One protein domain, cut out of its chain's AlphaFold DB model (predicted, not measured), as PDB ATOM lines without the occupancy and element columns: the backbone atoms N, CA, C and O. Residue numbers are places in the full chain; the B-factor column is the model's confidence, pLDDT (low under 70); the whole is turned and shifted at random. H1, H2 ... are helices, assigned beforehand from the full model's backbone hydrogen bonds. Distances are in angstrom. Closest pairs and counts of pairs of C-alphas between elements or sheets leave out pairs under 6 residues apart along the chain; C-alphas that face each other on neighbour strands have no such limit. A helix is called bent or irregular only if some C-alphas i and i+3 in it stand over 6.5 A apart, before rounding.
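This is residues 264 to 343 of the 344 residues of the protein "Mitochondrial transcription termination factor, mTERF" of Handroanthus impetiginosus (UniProt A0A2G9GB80). The chain is wound in two stacked turns of helices, H1 to H3 and H4 to H6, with H7 after them at one end of the long axis. H1 and H4 run the same way along one side, the shorter H2, H3, H5 and H6 make the other side, and H7, near H4 but set off from the side that H1 and H4 make, runs the same way as H4. The printed part has 80 residues, with seven named helices, H1 to H7, and no named strand: all helix. It is compact, with a radius of gyration of the C-alphas of 11.8 A, and spans 37 by 23 by 20 A.

H1, residues 264 to 278, begins at C-alpha 264 (60.368, 92.486, 51.048) and is 21.7 A long. H2 is residues 283 to 292, 14.4 A, and H3 residues 294 to 297. H4, residues 301 to 314, is 18.6 A long. H5 is residues 319 to 324 and H6 residues 326 to 330. H7, residues 333 to 341, ends at C-alpha 341 (49.670, 61.331, 48.461); it is only just irregular, C-alphas 335 and 338 being 6.9 A apart.

H1, with residues 271 to 275 alone, touches H4 at a shallow tilt of 18 degrees, the same way; the closest C-alphas, Ser 272 and Gln 301, are 7.3 A apart. H2 touches H5 at a steep tilt of 45 degrees, closest C-alphas Ala 289 and Ala 323, 5.0 A. H3 touches H6, closest C-alphas Cys 296 and Pro 326, 6.3 A. H7 is close to H4 but not clearly touching, closest C-alphas Thr 307 and Leu 333, 6.1 A. Every O i to N i+4 pair is within hydrogen-bond range in H1, H2, H4 and H5; H6 has 0 of 1 and H7 2 of 5, with 2 of 2 and 2 of 6 O i to N i+3 pairs, and H3 is too short for an i+4 pair.

The C-alphas farthest apart, Gly 264 and Val 343, are 38.2 A apart. The printed part has no cut, and its six links between helices are tight. Mean pLDDT of the printed part is 93.4; no printed residue is under 70.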
ATOM      1  N   GLY A 264      60.056  93.888  51.319       84.88
ATOM      2  CA  GLY A 264      60.368  92.486  51.048       84.88
ATOM      3  C   GLY A 264      59.112  91.632  50.868       84.88
ATOM      4  O   GLY A 264      58.981  90.942  49.854       84.88
ATOM      5  N   ASN A 265      58.148  91.714  51.792       89.12
ATOM      6  CA  ASN A 265      56.925  90.921  51.662       89.12
ATOM      7  C   ASN A 265      55.984  91.496  50.605       89.12
ATOM      8  O   ASN A 265      55.317  90.719  49.933       89.12
ATOM      9  N   LYS A 266      55.971  92.816  50.360       89.81
ATOM     10  CA  LYS A 266      55.235  93.401  49.223       89.81
ATOM     11  C   LYS A 266      55.686  92.805  47.883       89.81
ATOM     12  O   LYS A 266      54.841  92.512  47.036       89.81
ATOM     13  N   MET A 267      56.989  92.570  47.703       91.00
ATOM     14  CA  MET A 267      57.515  91.884  46.516       91.00
ATOM     15  C   MET A 267      57.065  90.418  46.458       91.00
ATOM     16  O   MET A 267      56.561  89.973  45.427       91.00
ATOM     17  N   ILE A 268      57.192  89.677  47.567       92.62
ATOM     18  CA  ILE A 268      56.760  88.269  47.644       92.62
ATOM     19  C   ILE A 268      55.252  88.143  47.391       92.62
ATOM     20  O   ILE A 268      54.814  87.229  46.692       92.62
ATOM     21  N   TRP A 269      54.459  89.087  47.894       93.12
ATOM     22  CA  TRP A 269      53.021  89.174  47.686       93.12
ATOM     23  C   TRP A 269      52.671  89.309  46.207       93.12
ATOM     24  O   TRP A 269      51.876  88.523  45.691       93.12
ATOM     25  N   ALA A 270      53.258  90.300  45.525       93.00
ATOM     26  CA  ALA A 270      53.000  90.563  44.109       93.00
ATOM     27  C   ALA A 270      53.358  89.346  43.248       93.00
ATOM     28  O   ALA A 270      52.588  88.928  42.386       93.00
ATOM     29  N   TRP A 271      54.491  88.723  43.558       91.88
ATOM     30  CA  TRP A 271      54.943  87.523  42.880       91.88
ATOM     31  C   TRP A 271      54.017  86.320  43.125       91.88
ATOM     32  O   TRP A 271      53.620  85.629  42.187       91.88
ATOM     33  N   SER A 272      53.626  86.082  44.380       93.38
ATOM     34  CA  SER A 272      52.737  84.968  44.738       93.38
ATOM     35  C   SER A 272      51.397  85.111  44.026       93.38
ATOM     36  O   SER A 272      50.862  84.138  43.498       93.38
ATOM     37  N   TYR A 273      50.897  86.344  43.941       94.56
ATOM     38  CA  TYR A 273      49.692  86.673  43.195       94.56
ATOM     39  C   TYR A 273      49.809  86.283  41.713       94.56
ATOM     40  O   TYR A 273      48.912  85.630  41.177       94.56
ATOM     41  N   GLU A 274      50.919  86.633  41.053       94.25
ATOM     42  CA  GLU A 274      51.176  86.274  39.651       94.25
ATOM     43  C   GLU A 274      51.205  84.753  39.450       94.25
ATOM     44  O   GLU A 274      50.603  84.226  38.513       94.25
ATOM     45  N   VAL A 275      51.860  84.023  40.352       93.62
ATOM     46  CA  VAL A 275      51.946  82.562  40.262       93.62
ATOM     47  C   VAL A 275      50.602  81.898  40.450       93.62
ATOM     48  O   VAL A 275      50.234  81.057  39.634       93.62
ATOM     49  N   TYR A 276      49.839  82.281  41.468       95.88
ATOM     50  CA  TYR A 276      48.497  81.734  41.652       95.88
ATOM     51  C   TYR A 276      47.582  82.056  40.469       95.88
ATOM     52  O   TYR A 276      46.822  81.188  40.040       95.88
ATOM     53  N   SER A 277      47.727  83.241  39.870       95.81
ATOM     54  CA  SER A 277      46.997  83.610  38.651       95.81
ATOM     55  C   SER A 277      47.336  82.682  37.476       95.81
ATOM     56  O   SER A 277      46.433  82.221  36.781       95.81
ATOM     57  N   LYS A 278      48.616  82.316  37.291       94.50
ATOM     58  CA  LYS A 278      49.046  81.326  36.274       94.50
ATOM     59  C   LYS A 278      48.486  79.923  36.523       94.50
ATOM     60  O   LYS A 278      48.292  79.171  35.577       94.50
ATOM     61  N   TRP A 279      48.185  79.585  37.776       94.56
ATOM     62  CA  TRP A 279      47.490  78.349  38.157       94.56
ATOM     63  C   TRP A 279      45.957  78.473  38.126       94.56
ATOM     64  O   TRP A 279      45.257  77.608  38.663       94.56
ATOM     65  N   GLY A 280      45.426  79.536  37.516       95.50
ATOM     66  CA  GLY A 280      43.997  79.743  37.289       95.50
ATOM     67  C   GLY A 280      43.223  80.277  38.494       95.50
ATOM     68  O   GLY A 280      41.996  80.210  38.492       95.50
ATOM     69  N   TRP A 281      43.892  80.777  39.539       97.44
ATOM     70  CA  TRP A 281      43.193  81.396  40.668       97.44
ATOM     71  C   TRP A 281      42.757  82.814  40.308       97.44
ATOM     72  O   TRP A 281      43.559  83.631  39.858       97.44
ATOM     73  N   SER A 282      41.488  83.126  40.565       97.25
ATOM     74  CA  SER A 282      40.998  84.503  40.521       97.25
ATOM     75  C   SER A 282      41.517  85.320  41.713       97.25
ATOM     76  O   SER A 282      41.996  84.771  42.711       97.25
ATOM     77  N   LYS A 283      41.353  86.649  41.655       96.94
ATOM     78  CA  LYS A 283      41.605  87.542  42.800       96.94
ATOM     79  C   LYS A 283      40.878  87.063  44.062       96.94
ATOM     80  O   LYS A 283      41.465  87.034  45.143       96.94
ATOM     81  N   ASP A 284      39.626  86.640  43.907       96.88
ATOM     82  CA  ASP A 284      38.795  86.172  45.015       96.88
ATOM     83  C   ASP A 284      39.275  84.834  45.576       96.88
ATOM     84  O   ASP A 284      39.260  84.647  46.793       96.88
ATOM     85  N   ASP A 285      39.764  83.926  44.722       97.50
ATOM     86  CA  ASP A 285      40.367  82.668  45.174       97.50
ATOM     87  C   ASP A 285      41.645  82.929  45.985       97.50
ATOM     88  O   ASP A 285      41.829  82.337  47.052       97.50
ATOM     89  N   ILE A 286      42.493  83.865  45.538       97.19
ATOM     90  CA  ILE A 286      43.715  84.267  46.254       97.19
ATOM     91  C   ILE A 286      43.363  84.894  47.605       97.19
ATOM     92  O   ILE A 286      43.938  84.524  48.629       97.19
ATOM     93  N   TYR A 287      42.403  85.819  47.651       97.12
ATOM     94  CA  TYR A 287      42.006  86.463  48.907       97.12
ATOM     95  C   TYR A 287      41.294  85.493  49.854       97.12
ATOM     96  O   TYR A 287      41.493  85.562  51.068       97.12
ATOM     97  N   MET A 288      40.520  84.543  49.328       96.94
ATOM     98  CA  MET A 288      39.963  83.443  50.115       96.94
ATOM     99  C   MET A 288      41.074  82.588  50.732       96.94
ATOM    100  O   MET A 288      41.015  82.295  51.930       96.94
ATOM    101  N   ALA A 289      42.082  82.208  49.945       96.94
ATOM    102  CA  ALA A 289      43.232  81.455  50.429       96.94
ATOM    103  C   ALA A 289      43.990  82.241  51.514       96.94
ATOM    104  O   ALA A 289      44.230  81.733  52.611       96.94
ATOM    105  N   PHE A 290      44.273  83.516  51.258       96.75
ATOM    106  CA  PHE A 290      44.969  84.388  52.198       96.75
ATOM    107  C   PHE A 290      44.223  84.535  53.531       96.75
ATOM    108  O   PHE A 290      44.829  84.380  54.589       96.75
ATOM    109  N   ARG A 291      42.896  84.737  53.506       96.12
ATOM    110  CA  ARG A 291      42.063  84.782  54.723       96.12
ATOM    111  C   ARG A 291      42.173  83.510  55.566       96.12
ATOM    112  O   ARG A 291      42.133  83.586  56.794       96.12
ATOM    113  N   LYS A 292      42.284  82.343  54.920       94.75
ATOM    114  CA  LYS A 292      42.391  81.041  55.598       94.75
ATOM    115  C   LYS A 292      43.798  80.763  56.126       94.75
ATOM    116  O   LYS A 292      43.930  80.207  57.211       94.75
ATOM    117  N   ASN A 293      44.837  81.112  55.369       94.25
ATOM    118  CA  ASN A 293      46.226  80.924  55.776       94.25
ATOM    119  C   ASN A 293      47.137  81.979  55.130       94.25
ATOM    120  O   ASN A 293      47.657  81.740  54.040       94.25
ATOM    121  N   PRO A 294      47.416  83.098  55.818       94.81
ATOM    122  CA  PRO A 294      48.247  84.169  55.276       94.81
ATOM    123  C   PRO A 294      49.648  83.744  54.826       94.81
ATOM    124  O   PRO A 294      50.216  84.350  53.917       94.81
ATOM    125  N   ASN A 295      50.186  82.661  55.403       91.56
ATOM    126  CA  ASN A 295      51.491  82.115  55.029       91.56
ATOM    127  C   ASN A 295      51.585  81.712  53.550       91.56
ATOM    128  O   ASN A 295      52.694  81.635  53.024       91.56
ATOM    129  N   CYS A 296      50.462  81.468  52.861       93.94
ATOM    130  CA  CYS A 296      50.498  81.179  51.427       93.94
ATOM    131  C   CYS A 296      51.028  82.363  50.602       93.94
ATOM    132  O   CYS A 296      51.551  82.143  49.522       93.94
ATOM    133  N   MET A 297      50.973  83.595  51.117       94.31
ATOM    134  CA  MET A 297      51.456  84.790  50.411       94.31
ATOM    135  C   MET A 297      52.870  85.233  50.818       94.31
ATOM    136  O   MET A 297      53.348  86.243  50.313       94.31
ATOM    137  N   ILE A 298      53.537  84.496  51.715       90.69
ATOM    138  CA  ILE A 298      54.930  84.753  52.146       90.69
ATOM    139  C   ILE A 298      55.840  83.526  52.010       90.69
ATOM    140  O   ILE A 298      56.978  83.522  52.476       90.69
ATOM    141  N   ALA A 299      55.352  82.459  51.377       88.19
ATOM    142  CA  ALA A 299      56.169  81.296  51.069       88.19
ATOM    143  C   ALA A 299      57.138  81.600  49.915       88.19
ATOM    144  O   ALA A 299      56.877  82.436  49.051       88.19
ATOM    145  N   SER A 300      58.270  80.894  49.880       87.62
ATOM    146  CA  SER A 300      59.240  81.086  48.804       87.62
ATOM    147  C   SER A 300      58.680  80.639  47.454       87.62
ATOM    148  O   SER A 300      57.908  79.681  47.357       87.62
ATOM    149  N   GLN A 301      59.161  81.278  46.389       87.31
ATOM    150  CA  GLN A 301      58.774  80.959  45.019       87.31
ATOM    151  C   GLN A 301      58.928  79.474  44.688       87.31
ATOM    152  O   GLN A 301      57.999  78.824  44.204       87.31
ATOM    153  N   LYS A 302      60.101  78.924  45.010       90.31
ATOM    154  CA  LYS A 302      60.411  77.508  44.806       90.31
ATOM    155  C   LYS A 302      59.404  76.615  45.528       90.31
ATOM    156  O   LYS A 302      58.981  75.600  44.978       90.31
ATOM    157  N   LYS A 303      59.010  76.988  46.750       91.75
ATOM    158  CA  LYS A 303      58.084  76.203  47.563       91.75
ATOM    159  C   LYS A 303      56.685  76.167  46.953       91.75
ATOM    160  O   LYS A 303      56.113  75.082  46.843       91.75
ATOM    161  N   ILE A 304      56.160  77.323  46.544       92.75
ATOM    162  CA  ILE A 304      54.832  77.423  45.929       92.75
ATOM    163  C   ILE A 304      54.808  76.639  44.617       92.75
ATOM    164  O   ILE A 304      53.975  75.750  44.469       92.75
ATOM    165  N   TYR A 305      55.759  76.891  43.710       92.69
ATOM    166  CA  TYR A 305      55.786  76.219  42.410       92.69
ATOM    167  C   TYR A 305      55.918  74.703  42.518       92.69
ATOM    168  O   TYR A 305      55.113  73.994  41.931       92.69
ATOM    169  N   SER A 306      56.889  74.202  43.286       94.00
ATOM    170  CA  SER A 306      57.103  72.751  43.422       94.00
ATOM    171  C   SER A 306      55.895  72.033  44.025       94.00
ATOM    172  O   SER A 306      55.559  70.926  43.614       94.00
ATOM    173  N   THR A 307      55.217  72.673  44.982       94.81
ATOM    174  CA  THR A 307      54.028  72.092  45.610       94.81
ATOM    175  C   THR A 307      52.830  72.115  44.657       94.81
ATOM    176  O   THR A 307      52.124  71.116  44.561       94.81
ATOM    177  N   MET A 308      52.617  73.218  43.932       95.50
ATOM    178  CA  MET A 308      51.543  73.323  42.938       95.50
ATOM    179  C   MET A 308      51.754  72.358  41.769       95.50
ATOM    180  O   MET A 308      50.816  71.662  41.404       95.50
ATOM    181  N   ASP A 309      52.974  72.249  41.238       95.69
ATOM    182  CA  ASP A 309      53.311  71.305  40.165       95.69
ATOM    183  C   ASP A 309      53.029  69.855  40.579       95.69
ATOM    184  O   ASP A 309      52.352  69.119  39.865       95.69
ATOM    185  N   PHE A 310      53.458  69.455  41.780       96.06
ATOM    186  CA  PHE A 310      53.169  68.116  42.283       96.06
ATOM    187  C   PHE A 310      51.659  67.868  42.427       96.06
ATOM    188  O   PHE A 310      51.144  66.879  41.914       96.06
ATOM    189  N   LEU A 311      50.931  68.761  43.103       94.69
ATOM    190  CA  LEU A 311      49.508  68.548  43.378       94.69
ATOM    191  C   LEU A 311      48.643  68.631  42.112       94.69
ATOM    192  O   LEU A 311      47.742  67.818  41.934       94.69
ATOM    193  N   VAL A 312      48.904  69.594  41.230       95.94
ATOM    194  CA  VAL A 312      48.081  69.827  40.037       95.94
ATOM    195  C   VAL A 312      48.508  68.919  38.890       95.94
ATOM    196  O   VAL A 312      47.681  68.178  38.370       95.94
ATOM    197  N   ASN A 313      49.789  68.927  38.513       96.00
ATOM    198  CA  ASN A 313      50.242  68.216  37.316       96.00
ATOM    199  C   ASN A 313      50.485  66.727  37.575       96.00
ATOM    200  O   ASN A 313      50.128  65.907  36.736       96.00
ATOM    201  N   LYS A 314      51.082  66.353  38.718       95.06
ATOM    202  CA  LYS A 314      51.385  64.935  39.000       95.06
ATOM    203  C   LYS A 314      50.213  64.182  39.615       95.06
ATOM    204  O   LYS A 314      49.965  63.047  39.228       95.06
ATOM    205  N   MET A 315      49.499  64.797  40.558       94.38
ATOM    206  CA  MET A 315      48.351  64.161  41.222       94.38
ATOM    207  C   MET A 315      47.009  64.450  40.533       94.38
ATOM    208  O   MET A 315      45.994  63.881  40.929       94.38
ATOM    209  N   GLY A 316      46.974  65.340  39.535       94.38
ATOM    210  CA  GLY A 316      45.755  65.677  38.794       94.38
ATOM    211  C   GLY A 316      44.721  66.471  39.600       94.38
ATOM    212  O   GLY A 316      43.547  66.499  39.231       94.38
ATOM    213  N   TRP A 317      45.099  67.087  40.726       94.06
ATOM    214  CA  TRP A 317      44.137  67.819  41.551       94.06
ATOM    215  C   TRP A 317      43.725  69.130  40.894       94.06
ATOM    216  O   TRP A 317      44.530  69.855  40.310       94.06
ATOM    217  N   ASN A 318      42.460  69.505  41.089       94.62
ATOM    218  CA  ASN A 318      41.998  70.819  40.679       94.62
ATOM    219  C   ASN A 318      42.698  71.905  41.516       94.62
ATOM    220  O   ASN A 318      42.534  71.974  42.736       94.62
ATOM    221  N   SER A 319      43.427  72.797  40.842       95.44
ATOM    222  CA  SER A 319      44.147  73.924  41.451       95.44
ATOM    223  C   SER A 319      43.286  74.743  42.426       95.44
ATOM    224  O   SER A 319      43.739  75.119  43.509       95.44
ATOM    225  N   ARG A 320      42.001  74.959  42.118       95.06
ATOM    226  CA  ARG A 320      41.077  75.720  42.972       95.06
ATOM    227  C   ARG A 320      40.742  75.004  44.285       95.06
ATOM    228  O   ARG A 320      40.401  75.658  45.272       95.06
ATOM    229  N   MET A 321      40.859  73.675  44.354       94.06
ATOM    230  CA  MET A 321      40.733  72.947  45.626       94.06
ATOM    231  C   MET A 321      41.871  73.305  46.585       94.06
ATOM    232  O   MET A 321      41.647  73.400  47.792       94.06
ATOM    233  N   ILE A 322      43.063  73.592  46.057       95.12
ATOM    234  CA  ILE A 322      44.212  74.033  46.852       95.12
ATOM    235  C   ILE A 322      43.946  75.433  47.431       95.12
ATOM    236  O   ILE A 322      44.211  75.656  48.610       95.12
ATOM    237  N   ALA A 323      43.311  76.340  46.673       95.31
ATOM    238  CA  ALA A 323      42.892  77.659  47.173       95.31
ATOM    239  C   ALA A 323      41.915  77.564  48.357       95.31
ATOM    240  O   ALA A 323      41.937  78.382  49.277       95.31
ATOM    241  N   LYS A 324      41.057  76.536  48.364       94.88
ATOM    242  CA  LYS A 324      40.136  76.268  49.479       94.88
ATOM    243  C   LYS A 324      40.857  75.732  50.721       94.88
ATOM    244  O   LYS A 324      40.325  75.923  51.817       94.88
ATOM    245  N   SER A 325      42.041  75.139  50.561       93.19
ATOM    246  CA  SER A 325      42.850  74.523  51.623       93.19
ATOM    247  C   SER A 325      44.335  74.934  51.545       93.19
ATOM    248  O   SER A 325      45.223  74.083  51.437       93.19
ATOM    249  N   PRO A 326      44.645  76.239  51.669       93.12
ATOM    250  CA  PRO A 326      45.983  76.796  51.429       93.12
ATOM    251  C   PRO A 326      47.030  76.374  52.466       93.12
ATOM    252  O   PRO A 326      48.221  76.618  52.287       93.12
ATOM    253  N   LEU A 327      46.615  75.724  53.558       91.00
ATOM    254  CA  LEU A 327      47.527  75.134  54.538       91.00
ATOM    255  C   LEU A 327      48.415  74.043  53.918       91.00
ATOM    256  O   LEU A 327      49.545  73.859  54.365       91.00
ATOM    257  N   ALA A 328      47.952  73.373  52.856       89.19
ATOM    258  CA  ALA A 328      48.756  72.394  52.125       89.19
ATOM    259  C   ALA A 328      50.093  72.984  51.640       89.19
ATOM    260  O   ALA A 328      51.123  72.321  51.715       89.19
ATOM    261  N   LEU A 329      50.101  74.261  51.244       90.75
ATOM    262  CA  LEU A 329      51.293  74.964  50.760       90.75
ATOM    263  C   LEU A 329      52.336  75.216  51.863       90.75
ATOM    264  O   LEU A 329      53.505  75.460  51.563       90.75
ATOM    265  N   SER A 330      51.940  75.125  53.135       88.19
ATOM    266  CA  SER A 330      52.826  75.311  54.290       88.19
ATOM    267  C   SER A 330      53.533  74.026  54.739       88.19
ATOM    268  O   SER A 330      54.461  74.096  55.542       88.19
ATOM    269  N   PHE A 331      53.138  72.848  54.248       90.81
ATOM    270  CA  PHE A 331      53.775  71.579  54.619       90.81
ATOM    271  C   PHE A 331      54.991  71.265  53.746       90.81
ATOM    272  O   PHE A 331      55.028  71.647  52.584       90.81
ATOM    273  N   SER A 332      55.985  70.536  54.272       93.00
ATOM    274  CA  SER A 332      57.118  70.043  53.465       93.00
ATOM    275  C   SER A 332      56.617  69.164  52.318       93.00
ATOM    276  O   SER A 332      55.768  68.295  52.527       93.00
ATOM    277  N   LEU A 333      57.133  69.411  51.110       94.12
ATOM    278  CA  LEU A 333      56.716  68.658  49.932       94.12
ATOM    279  C   LEU A 333      57.215  67.216  50.053       94.12
ATOM    280  O   LEU A 333      56.421  66.283  50.020       94.12
ATOM    281  N   GLU A 334      58.509  67.072  50.304       94.69
ATOM    282  CA  GLU A 334      59.238  65.809  50.356       94.69
ATOM    283  C   GLU A 334      58.853  64.974  51.579       94.69
ATOM    284  O   GLU A 334      58.586  63.785  51.457       94.69
ATOM    285  N   ASN A 335      58.764  65.601  52.756       95.38
ATOM    286  CA  ASN A 335      58.613  64.864  54.013       95.38
ATOM    287  C   ASN A 335      57.155  64.661  54.438       95.38
ATOM    288  O   ASN A 335      56.894  63.910  55.375       95.38
ATOM    289  N   ARG A 336      56.193  65.372  53.832       94.50
ATOM    290  CA  ARG A 336      54.794  65.330  54.290       94.50
ATOM    291  C   ARG A 336      53.767  65.216  53.179       94.50
ATOM    292  O   ARG A 336      52.830  64.443  53.349       94.50
ATOM    293  N   ILE A 337      53.889  65.982  52.099       94.25
ATOM    294  CA  ILE A 337      52.880  65.967  51.029       94.25
ATOM    295  C   ILE A 337      53.028  64.699  50.187       94.25
ATOM    296  O   ILE A 337      52.089  63.911  50.146       94.25
ATOM    297  N   ILE A 338      54.209  64.459  49.601       94.69
ATOM    298  CA  ILE A 338      54.462  63.287  48.748       94.69
ATOM    299  C   ILE A 338      54.126  61.980  49.483       94.69
ATOM    300  O   ILE A 338      53.285  61.245  48.972       94.69
ATOM    301  N   PRO A 339      54.641  61.708  50.704       94.56
ATOM    302  CA  PRO A 339      54.366  60.442  51.379       94.56
ATOM    303  C   PRO A 339      52.878  60.196  51.625       94.56
ATOM    304  O   PRO A 339      52.426  59.065  51.531       94.56
ATOM    305  N   ARG A 340      52.092  61.244  51.908       91.94
ATOM    306  CA  ARG A 340      50.648  61.113  52.160       91.94
ATOM    307  C   ARG A 340      49.827  60.957  50.886       91.94
ATOM    308  O   ARG A 340      48.765  60.359  50.943       91.94
ATOM    309  N   CYS A 341      50.301  61.499  49.769       89.31
ATOM    310  CA  CYS A 341      49.670  61.331  48.461       89.31
ATOM    311  C   CYS A 341      50.009  59.979  47.810       89.31
ATOM    312  O   CYS A 341      49.351  59.605  46.846       89.31
ATOM    313  N   SER A 342      51.025  59.270  48.313       85.75
ATOM    314  CA  SER A 342      51.463  57.962  47.808       85.75
ATOM    315  C   SER A 342      50.888  56.763  48.573       85.75
ATOM    316  O   SER A 342      51.144  55.629  48.176       85.75
ATOM    317  N   VAL A 343      50.140  56.985  49.657       77.44
ATOM    318  CA  VAL A 343      49.387  55.920  50.337       77.44
ATOM    319  C   VAL A 343      48.060  55.757  49.597       77.44
ATOM    320  O   VAL A 343      47.251  56.685  49.603       77.44
TER     321      VAL A 343